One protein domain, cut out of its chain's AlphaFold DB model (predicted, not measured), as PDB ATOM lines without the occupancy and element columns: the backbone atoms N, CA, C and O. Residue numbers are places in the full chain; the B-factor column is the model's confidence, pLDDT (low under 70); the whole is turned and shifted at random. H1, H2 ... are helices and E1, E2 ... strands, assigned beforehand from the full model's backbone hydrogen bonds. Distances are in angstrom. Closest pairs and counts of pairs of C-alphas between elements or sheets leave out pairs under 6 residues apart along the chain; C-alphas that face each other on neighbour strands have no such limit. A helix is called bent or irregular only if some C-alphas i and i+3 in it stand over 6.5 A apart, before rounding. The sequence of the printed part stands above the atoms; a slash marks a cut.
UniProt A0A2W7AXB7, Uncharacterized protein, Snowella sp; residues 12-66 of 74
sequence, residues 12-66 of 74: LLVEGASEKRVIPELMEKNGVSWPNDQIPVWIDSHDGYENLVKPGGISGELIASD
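Overview. This is residues 12 to 66 of the 74 residues of an uncharacterized protein of Snowella sp (UniProt A0A2W7AXB7). A small sheet of two parallel strands, E1 and E2, lies between two ends of a loose model: H1 and the long link after it reach out at one end, and the short helices H2 and H3 follow each other at the other. The 55 printed residues hold two named strands and three named helices, in the order E1, H1, E2, H2, H3, and the class is mixed, helices and strands. The whole is loose, with a radius of gyration of the C-alphas of 12.9 A and spans of 36 by 24 by 16 A.

Arrangement. Look first at E1, residues 12 to 14, and its parallel neighbour E2, residues 42 to 45, at 22 degrees between their directions. N 12 and O 42 are 2.8 A apart and N 44 and O 12 are 2.9 A apart, both within hydrogen-bond range. With H1, residues 19 to 29, they make a strand-helix-strand unit, two parallel strands with a helix between them along the chain, and its crossover is right-handed. The closest C-alphas of H1 and E2 are those of Lys 20 and Ile 43, 5.9 A apart. E1 and H1 are near each other, with 6 pairs of C-alphas within 10 A. On to H2, residues 49 to 53: its closest C-alphas with E1 are those of Leu 52 and Leu 13, 7.7 A apart. H3, residues 57 to 64, is close to H2 but not clearly touching, the closest C-alphas being those of Leu 52 and Ile 58 at 6.7 A. H3 is apart from E1, E2 and H1, and H1 is apart from H2. In H2 and H3 every O i to N i+4 pair is within hydrogen-bond range; in H1, 6 of 7 are.

Along the chain. Find C-alpha 12 at (195.259, 152.661, 186.871), where E1 begins its 6.4 A. H1 runs 14.7 A from C-alpha 19 at (187.920, 152.525, 180.194); it is neither bent nor irregular, but only just: C-alphas 20 and 23 are 6.2 A apart. E2 measures 10.1 A, H2 6.4 A, and H3 10.7 A, ending at C-alpha 64 at (198.179, 147.391, 199.013).

Size, cuts and confidence. The two C-alphas farthest apart are those of Gly 31 and Pro 55, at 36.3 A. The printed part has no cut. The link from H1 to E2, residues 30 to 41, is long; the links E1 to H1, E2 to H2 and H2 to H3 are tight. The mean pLDDT of the printed part is 87.1, and no printed residue is under 70.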
ATOM      1  N   LEU A  12     196.110 151.535 187.245       90.00
ATOM      2  CA  LEU A  12     195.259 152.661 186.871       90.00
ATOM      3  C   LEU A  12     193.835 152.367 187.341       90.00
ATOM      4  O   LEU A  12     193.194 151.456 186.820       90.00
ATOM      5  N   LEU A  13     193.359 153.117 188.332       90.56
ATOM      6  CA  LEU A  13     191.986 153.001 188.819       90.56
ATOM      7  C   LEU A  13     191.069 153.817 187.907       90.56
ATOM      8  O   LEU A  13     191.346 154.985 187.632       90.56
ATOM      9  N   VAL A  14     189.993 153.203 187.435       92.81
ATOM     10  CA  VAL A  14     189.008 153.815 186.542       92.81
ATOM     11  C   VAL A  14     187.604 153.621 187.096       92.81
ATOM     12  O   VAL A  14     187.340 152.720 187.895       92.81
ATOM     13  N   GLU A  15     186.694 154.489 186.672       92.06
ATOM     14  CA  GLU A  15     185.309 154.469 187.129       92.06
ATOM     15  C   GLU A  15     184.585 153.197 186.676       92.06
ATOM     16  O   GLU A  15     183.994 152.493 187.496       92.06
ATOM     17  N   GLY A  16     184.676 152.861 185.389       92.19
ATOM     18  CA  GLY A  16     183.916 151.782 184.778       92.19
ATOM     19  C   GLY A  16     184.773 150.767 184.026       92.19
ATOM     20  O   GLY A  16     185.995 150.847 183.909       92.19
ATOM     21  N   ALA A  17     184.106 149.736 183.512       92.44
ATOM     22  CA  ALA A  17     184.758 148.724 182.685       92.44
ATOM     23  C   ALA A  17     185.070 149.235 181.266       92.44
ATOM     24  O   ALA A  17     185.956 148.690 180.607       92.44
ATOM     25  N   SER A  18     184.368 150.273 180.800       93.94
ATOM     26  CA  SER A  18     184.539 150.860 179.466       93.94
ATOM     27  C   SER A  18     185.962 151.368 179.241       93.94
ATOM     28  O   SER A  18     186.545 151.148 178.174       93.94
ATOM     29  N   GLU A  19     186.571 151.963 180.266       93.38
ATOM     30  CA  GLU A  19     187.920 152.525 180.194       93.38
ATOM     31  C   GLU A  19     188.982 151.454 179.913       93.38
ATOM     32  O   GLU A  19     189.979 151.747 179.253       93.38
ATOM     33  N   LYS A  20     188.743 150.190 180.301       90.81
ATOM     34  CA  LYS A  20     189.645 149.064 179.992       90.81
ATOM     35  C   LYS A  20     189.833 148.862 178.487       90.81
ATOM     36  O   LYS A  20     190.866 148.348 178.074       90.81
ATOM     37  N   ARG A  21     188.843 149.258 177.681       90.62
ATOM     38  CA  ARG A  21     188.879 149.198 176.214       90.62
ATOM     39  C   ARG A  21     189.243 150.550 175.600       90.62
ATOM     40  O   ARG A  21     190.047 150.603 174.676       90.62
ATOM     41  N   VAL A  22     188.651 151.633 176.102       94.50
ATOM     42  CA  VAL A  22     188.786 152.969 175.502       94.50
ATOM     43  C   VAL A  22     190.195 153.536 175.678       94.50
ATOM     44  O   VAL A  22     190.721 154.127 174.739       94.50
ATOM     45  N   ILE A  23     190.829 153.342 176.839       93.75
ATOM     46  CA  ILE A  23     192.168 153.892 177.099       93.75
ATOM     47  C   ILE A  23     193.207 153.324 176.119       93.75
ATOM     48  O   ILE A  23     193.852 154.138 175.460       93.75
ATOM     49  N   PRO A  24     193.345 151.993 175.941       92.06
ATOM     50  CA  PRO A  24     194.249 151.445 174.928       92.06
ATOM     51  C   PRO A  24     194.010 152.031 173.530       92.06
ATOM     52  O   PRO A  24     194.941 152.541 172.912       92.06
ATOM     53  N   GLU A  25     192.751 152.057 173.071       93.44
ATOM     54  CA  GLU A  25     192.391 152.576 171.742       93.44
ATOM     55  C   GLU A  25     192.766 154.056 171.564       93.44
ATOM     56  O   GLU A  25     193.236 154.463 170.500       93.44
ATOM     57  N   LEU A  26     192.537 154.887 172.584       95.12
ATOM     58  CA  LEU A  26     192.870 156.310 172.531       95.12
ATOM     59  C   LEU A  26     194.379 156.545 172.582       95.12
ATOM     60  O   LEU A  26     194.870 157.421 171.873       95.12
ATOM     61  N   MET A  27     195.110 155.776 173.384       93.81
ATOM     62  CA  MET A  27     196.564 155.887 173.487       93.81
ATOM     63  C   MET A  27     197.225 155.562 172.147       93.81
ATOM     64  O   MET A  27     198.001 156.374 171.638       93.81
ATOM     65  N   GLU A  28     196.820 154.462 171.506       93.12
ATOM     66  CA  GLU A  28     197.322 154.083 170.181       93.12
ATOM     67  C   GLU A  28     196.993 155.131 169.112       93.12
ATOM     68  O   GLU A  28     197.870 155.526 168.341       93.12
ATOM     69  N   LYS A  29     195.758 155.655 169.099       95.62
ATOM     70  CA  LYS A  29     195.348 156.726 168.169       95.62
ATOM     71  C   LYS A  29     196.164 158.011 168.316       95.62
ATOM     72  O   LYS A  29     196.228 158.789 167.368       95.62
ATOM     73  N   ASN A  30     196.778 158.233 169.475       96.38
ATOM     74  CA  ASN A  30     197.624 159.392 169.757       96.38
ATOM     75  C   ASN A  30     199.127 159.058 169.705       96.38
ATOM     76  O   ASN A  30     199.948 159.823 170.207       96.38
ATOM     77  N   GLY A  31     199.504 157.934 169.088       93.56
ATOM     78  CA  GLY A  31     200.904 157.560 168.872       93.56
ATOM     79  C   GLY A  31     201.602 156.972 170.099       93.56
ATOM     80  O   GLY A  31     202.820 156.795 170.073       93.56
ATOM     81  N   VAL A  32     200.862 156.644 171.162       90.94
ATOM     82  CA  VAL A  32     201.404 155.934 172.322       90.94
ATOM     83  C   VAL A  32     201.176 154.440 172.137       90.94
ATOM     84  O   VAL A  32     200.042 153.970 172.134       90.94
ATOM     85  N   SER A  33     202.263 153.684 171.981       89.38
ATOM     86  CA  SER A  33     202.188 152.227 171.827       89.38
ATOM     87  C   SER A  33     201.566 151.577 173.065       89.38
ATOM     88  O   SER A  33     202.019 151.819 174.187       89.38
ATOM     89  N   TRP A  34     200.545 150.743 172.854       89.06
ATOM     90  CA  TRP A  34     199.865 149.996 173.913       89.06
ATOM     91  C   TRP A  34     199.828 148.491 173.592       89.06
ATOM     92  O   TRP A  34     198.798 147.951 173.194       89.06
ATOM     93  N   PRO A  35     200.962 147.786 173.726       82.25
ATOM     94  CA  PRO A  35     201.068 146.398 173.290       82.25
ATOM     95  C   PRO A  35     200.275 145.436 174.194       82.25
ATOM     96  O   PRO A  35     200.290 145.544 175.422       82.25
ATOM     97  N   ASN A  36     199.597 144.458 173.583       75.44
ATOM     98  CA  ASN A  36     198.759 143.473 174.286       75.44
ATOM     99  C   ASN A  36     199.557 142.509 175.184       75.44
ATOM    100  O   ASN A  36     199.021 141.976 176.153       75.44
ATOM    101  N   ASP A  37     200.824 142.265 174.857       76.31
ATOM    102  CA  ASP A  37     201.743 141.370 175.565       76.31
ATOM    103  C   ASP A  37     202.578 142.086 176.642       76.31
ATOM    104  O   ASP A  37     203.104 141.439 177.549       76.31
ATOM    105  N   GLN A  38     202.651 143.418 176.593       75.75
ATOM    106  CA  GLN A  38     203.342 144.249 177.577       75.75
ATOM    107  C   GLN A  38     202.471 145.442 177.981       75.75
ATOM    108  O   GLN A  38     202.819 146.603 177.769       75.75
ATOM    109  N   ILE A  39     201.320 145.144 178.587       75.69
ATOM    110  CA  ILE A  39     200.382 146.179 179.026       75.69
ATOM    111  C   ILE A  39     201.108 147.131 180.001       75.69
ATOM    112  O   ILE A  39     201.565 146.687 181.061       75.69
ATOM    113  N   PRO A  40     201.224 148.434 179.678       82.69
ATOM    114  CA  PRO A  40     202.060 149.365 180.436       82.69
ATOM    115  C   PRO A  40     201.529 149.635 181.849       82.69
ATOM    116  O   PRO A  40     202.316 149.950 182.747       82.69
ATOM    117  N   VAL A  41     200.213 149.506 182.050       88.56
ATOM    118  CA  VAL A  41     199.519 149.655 183.337       88.56
ATOM    119  C   VAL A  41     198.356 148.663 183.436       88.56
ATOM    120  O   VAL A  41     197.697 148.366 182.444       88.56
ATOM    121  N   TRP A  42     198.054 148.170 184.633       87.25
ATOM    122  CA  TRP A  42     196.877 147.339 184.870       87.25
ATOM    123  C   TRP A  42     195.670 148.209 185.227       87.25
ATOM    124  O   TRP A  42     195.718 148.949 186.205       87.25
ATOM    125  N   ILE A  43     194.595 148.116 184.443       89.50
ATOM    126  CA  ILE A  43     193.404 148.960 184.599       89.50
ATOM    127  C   ILE A  43     192.367 148.247 185.483       89.50
ATOM    128  O   ILE A  43     191.864 147.185 185.102       89.50
ATOM    129  N   ASP A  44     192.029 148.837 186.633       90.25
ATOM    130  CA  ASP A  44     191.019 148.328 187.574       90.25
ATOM    131  C   ASP A  44     189.779 149.208 187.598       90.25
ATOM    132  O   ASP A  44     189.884 150.418 187.764       90.25
ATOM    133  N   SER A  45     188.603 148.602 187.479       90.94
ATOM    134  CA  SER A  45     187.329 149.327 187.471       90.94
ATOM    135  C   SER A  45     186.664 149.238 188.835       90.94
ATOM    136  O   SER A  45     186.529 148.130 189.353       90.94
ATOM    137  N   HIS A  46     186.189 150.362 189.365       89.94
ATOM    138  CA  HIS A  46     185.584 150.426 190.699       89.94
ATOM    139  C   HIS A  46     184.051 150.535 190.696       89.94
ATOM    140  O   HIS A  46     183.464 150.663 191.763       89.94
ATOM    141  N   ASP A  47     183.407 150.411 189.531       88.94
ATOM    142  CA  ASP A  47     181.944 150.412 189.378       88.94
ATOM    143  C   ASP A  47     181.303 151.691 189.933       88.94
ATOM    144  O   ASP A  47     180.479 151.648 190.841       88.94
ATOM    145  N   GLY A  48     181.760 152.840 189.429       87.31
ATOM    146  CA  GLY A  48     181.248 154.159 189.803       87.31
ATOM    147  C   GLY A  48     182.251 155.023 190.566       87.31
ATOM    148  O   GLY A  48     183.106 154.545 191.323       87.31
ATOM    149  N   TYR A  49     182.152 156.335 190.356       86.62
ATOM    150  CA  TYR A  49     183.035 157.329 190.962       86.62
ATOM    151  C   TYR A  49     182.969 157.293 192.492       86.62
ATOM    152  O   TYR A  49     183.992 157.400 193.169       86.62
ATOM    153  N   GLU A  50     181.782 157.066 193.052       90.00
ATOM    154  CA  GLU A  50     181.549 156.973 194.488       90.00
ATOM    155  C   GLU A  50     182.418 155.908 195.156       90.00
ATOM    156  O   GLU A  50     182.839 156.093 196.295       90.00
ATOM    157  N   ASN A  51     182.735 154.814 194.461       86.44
ATOM    158  CA  ASN A  51     183.573 153.749 194.998       86.44
ATOM    159  C   ASN A  51     185.060 154.110 194.984       86.44
ATOM    160  O   ASN A  51     185.790 153.680 195.878       86.44
ATOM    161  N   LEU A  52     185.499 154.931 194.026       84.06
ATOM    162  CA  LEU A  52     186.869 155.446 193.975       84.06
ATOM    163  C   LEU A  52     187.139 156.433 195.111       84.06
ATOM    164  O   LEU A  52     188.182 156.361 195.760       84.06
ATOM    165  N   VAL A  53     186.194 157.342 195.366       83.88
ATOM    166  CA  VAL A  53     186.374 158.427 196.347       83.88
ATOM    167  C   VAL A  53     185.902 158.087 197.753       83.88
ATOM    168  O   VAL A  53     186.004 158.920 198.656       83.88
ATOM    169  N   LYS A  54     185.402 156.866 197.971       85.56
ATOM    170  CA  LYS A  54     185.092 156.378 199.315       85.56
ATOM    171  C   LYS A  54     186.311 156.554 200.226       85.56
ATOM    172  O   LYS A  54     187.434 156.248 199.813       85.56
ATOM    173  N   PRO A  55     186.112 156.995 201.481       76.50
ATOM    174  CA  PRO A  55     187.185 157.006 202.465       76.50
ATOM    175  C   PRO A  55     187.838 155.623 202.529       76.50
ATOM    176  O   PRO A  55     187.149 154.620 202.705       76.50
ATOM    177  N   GLY A  56     189.155 155.559 202.350       76.88
ATOM    178  CA  GLY A  56     189.874 154.285 202.316       76.88
ATOM    179  C   GLY A  56     190.056 153.659 200.931       76.88
ATOM    180  O   GLY A  56     190.858 152.741 200.825       76.88
ATOM    181  N   GLY A  57     189.384 154.137 199.877       79.75
ATOM    182  CA  GLY A  57     189.534 153.596 198.519       79.75
ATOM    183  C   GLY A  57     190.953 153.801 197.988       79.75
ATOM    184  O   GLY A  57     191.728 152.856 197.859       79.75
ATOM    185  N   ILE A  58     191.335 155.060 197.771       79.69
ATOM    186  CA  ILE A  58     192.675 155.416 197.275       79.69
ATOM    187  C   ILE A  58     193.771 155.045 198.286       79.69
ATOM    188  O   ILE A  58     194.798 154.488 197.909       79.69
ATOM    189  N   SER A  59     193.570 155.325 199.579       80.69
ATOM    190  CA  SER A  59     194.581 155.007 200.597       80.69
ATOM    191  C   SER A  59     194.762 153.501 200.799       80.69
ATOM    192  O   SER A  59     195.885 153.062 201.034       80.69
ATOM    193  N   GLY A  60     193.701 152.704 200.655       82.25
ATOM    194  CA  GLY A  60     193.781 151.244 200.662       82.25
ATOM    195  C   GLY A  60     194.605 150.708 199.495       82.25
ATOM    196  O   GLY A  60     195.459 149.851 199.700       82.25
ATOM    197  N   GLU A  61     194.421 151.263 198.294       83.00
ATOM    198  CA  GLU A  61     195.204 150.888 197.108       83.00
ATOM    199  C   GLU A  61     196.684 151.279 197.223       83.00
ATOM    200  O   GLU A  61     197.557 150.518 196.799       83.00
ATOM    201  N   LEU A  62     196.987 152.426 197.841       82.44
ATOM    202  CA  LEU A  62     198.365 152.835 198.134       82.44
ATOM    203  C   LEU A  62     199.048 151.852 199.092       82.44
ATOM    204  O   LEU A  62     200.136 151.373 198.785       82.44
ATOM    205  N   ILE A  63     198.386 151.488 200.197       81.44
ATOM    206  CA  ILE A  63     198.904 150.503 201.161       81.44
ATOM    207  C   ILE A  63     199.100 149.138 200.490       81.44
ATOM    208  O   ILE A  63     200.158 148.533 200.633       81.44
ATOM    209  N   ALA A  64     198.111 148.670 199.722       80.88
ATOM    210  CA  ALA A  64     198.179 147.391 199.013       80.88
ATOM    211  C   ALA A  64     199.294 147.344 197.952       80.88
ATOM    212  O   ALA A  64     199.742 146.264 197.569       80.88
ATOM    213  N   SER A  65     199.730 148.509 197.471       80.00
ATOM    214  CA  SER A  65     200.796 148.640 196.476       80.00
ATOM    215  C   SER A  65     202.154 149.014 197.081       80.00
ATOM    216  O   SER A  65     203.102 149.189 196.319       80.00
ATOM    217  N   ASP A  66     202.256 149.144 198.410       82.44
ATOM    218  CA  ASP A  66     203.443 149.650 199.122       82.44
ATOM    219  C   ASP A  66     203.901 151.036 198.612       82.44
ATOM    220  O   ASP A  66     205.086 151.330 198.449       82.44
TER     221      ASP A  66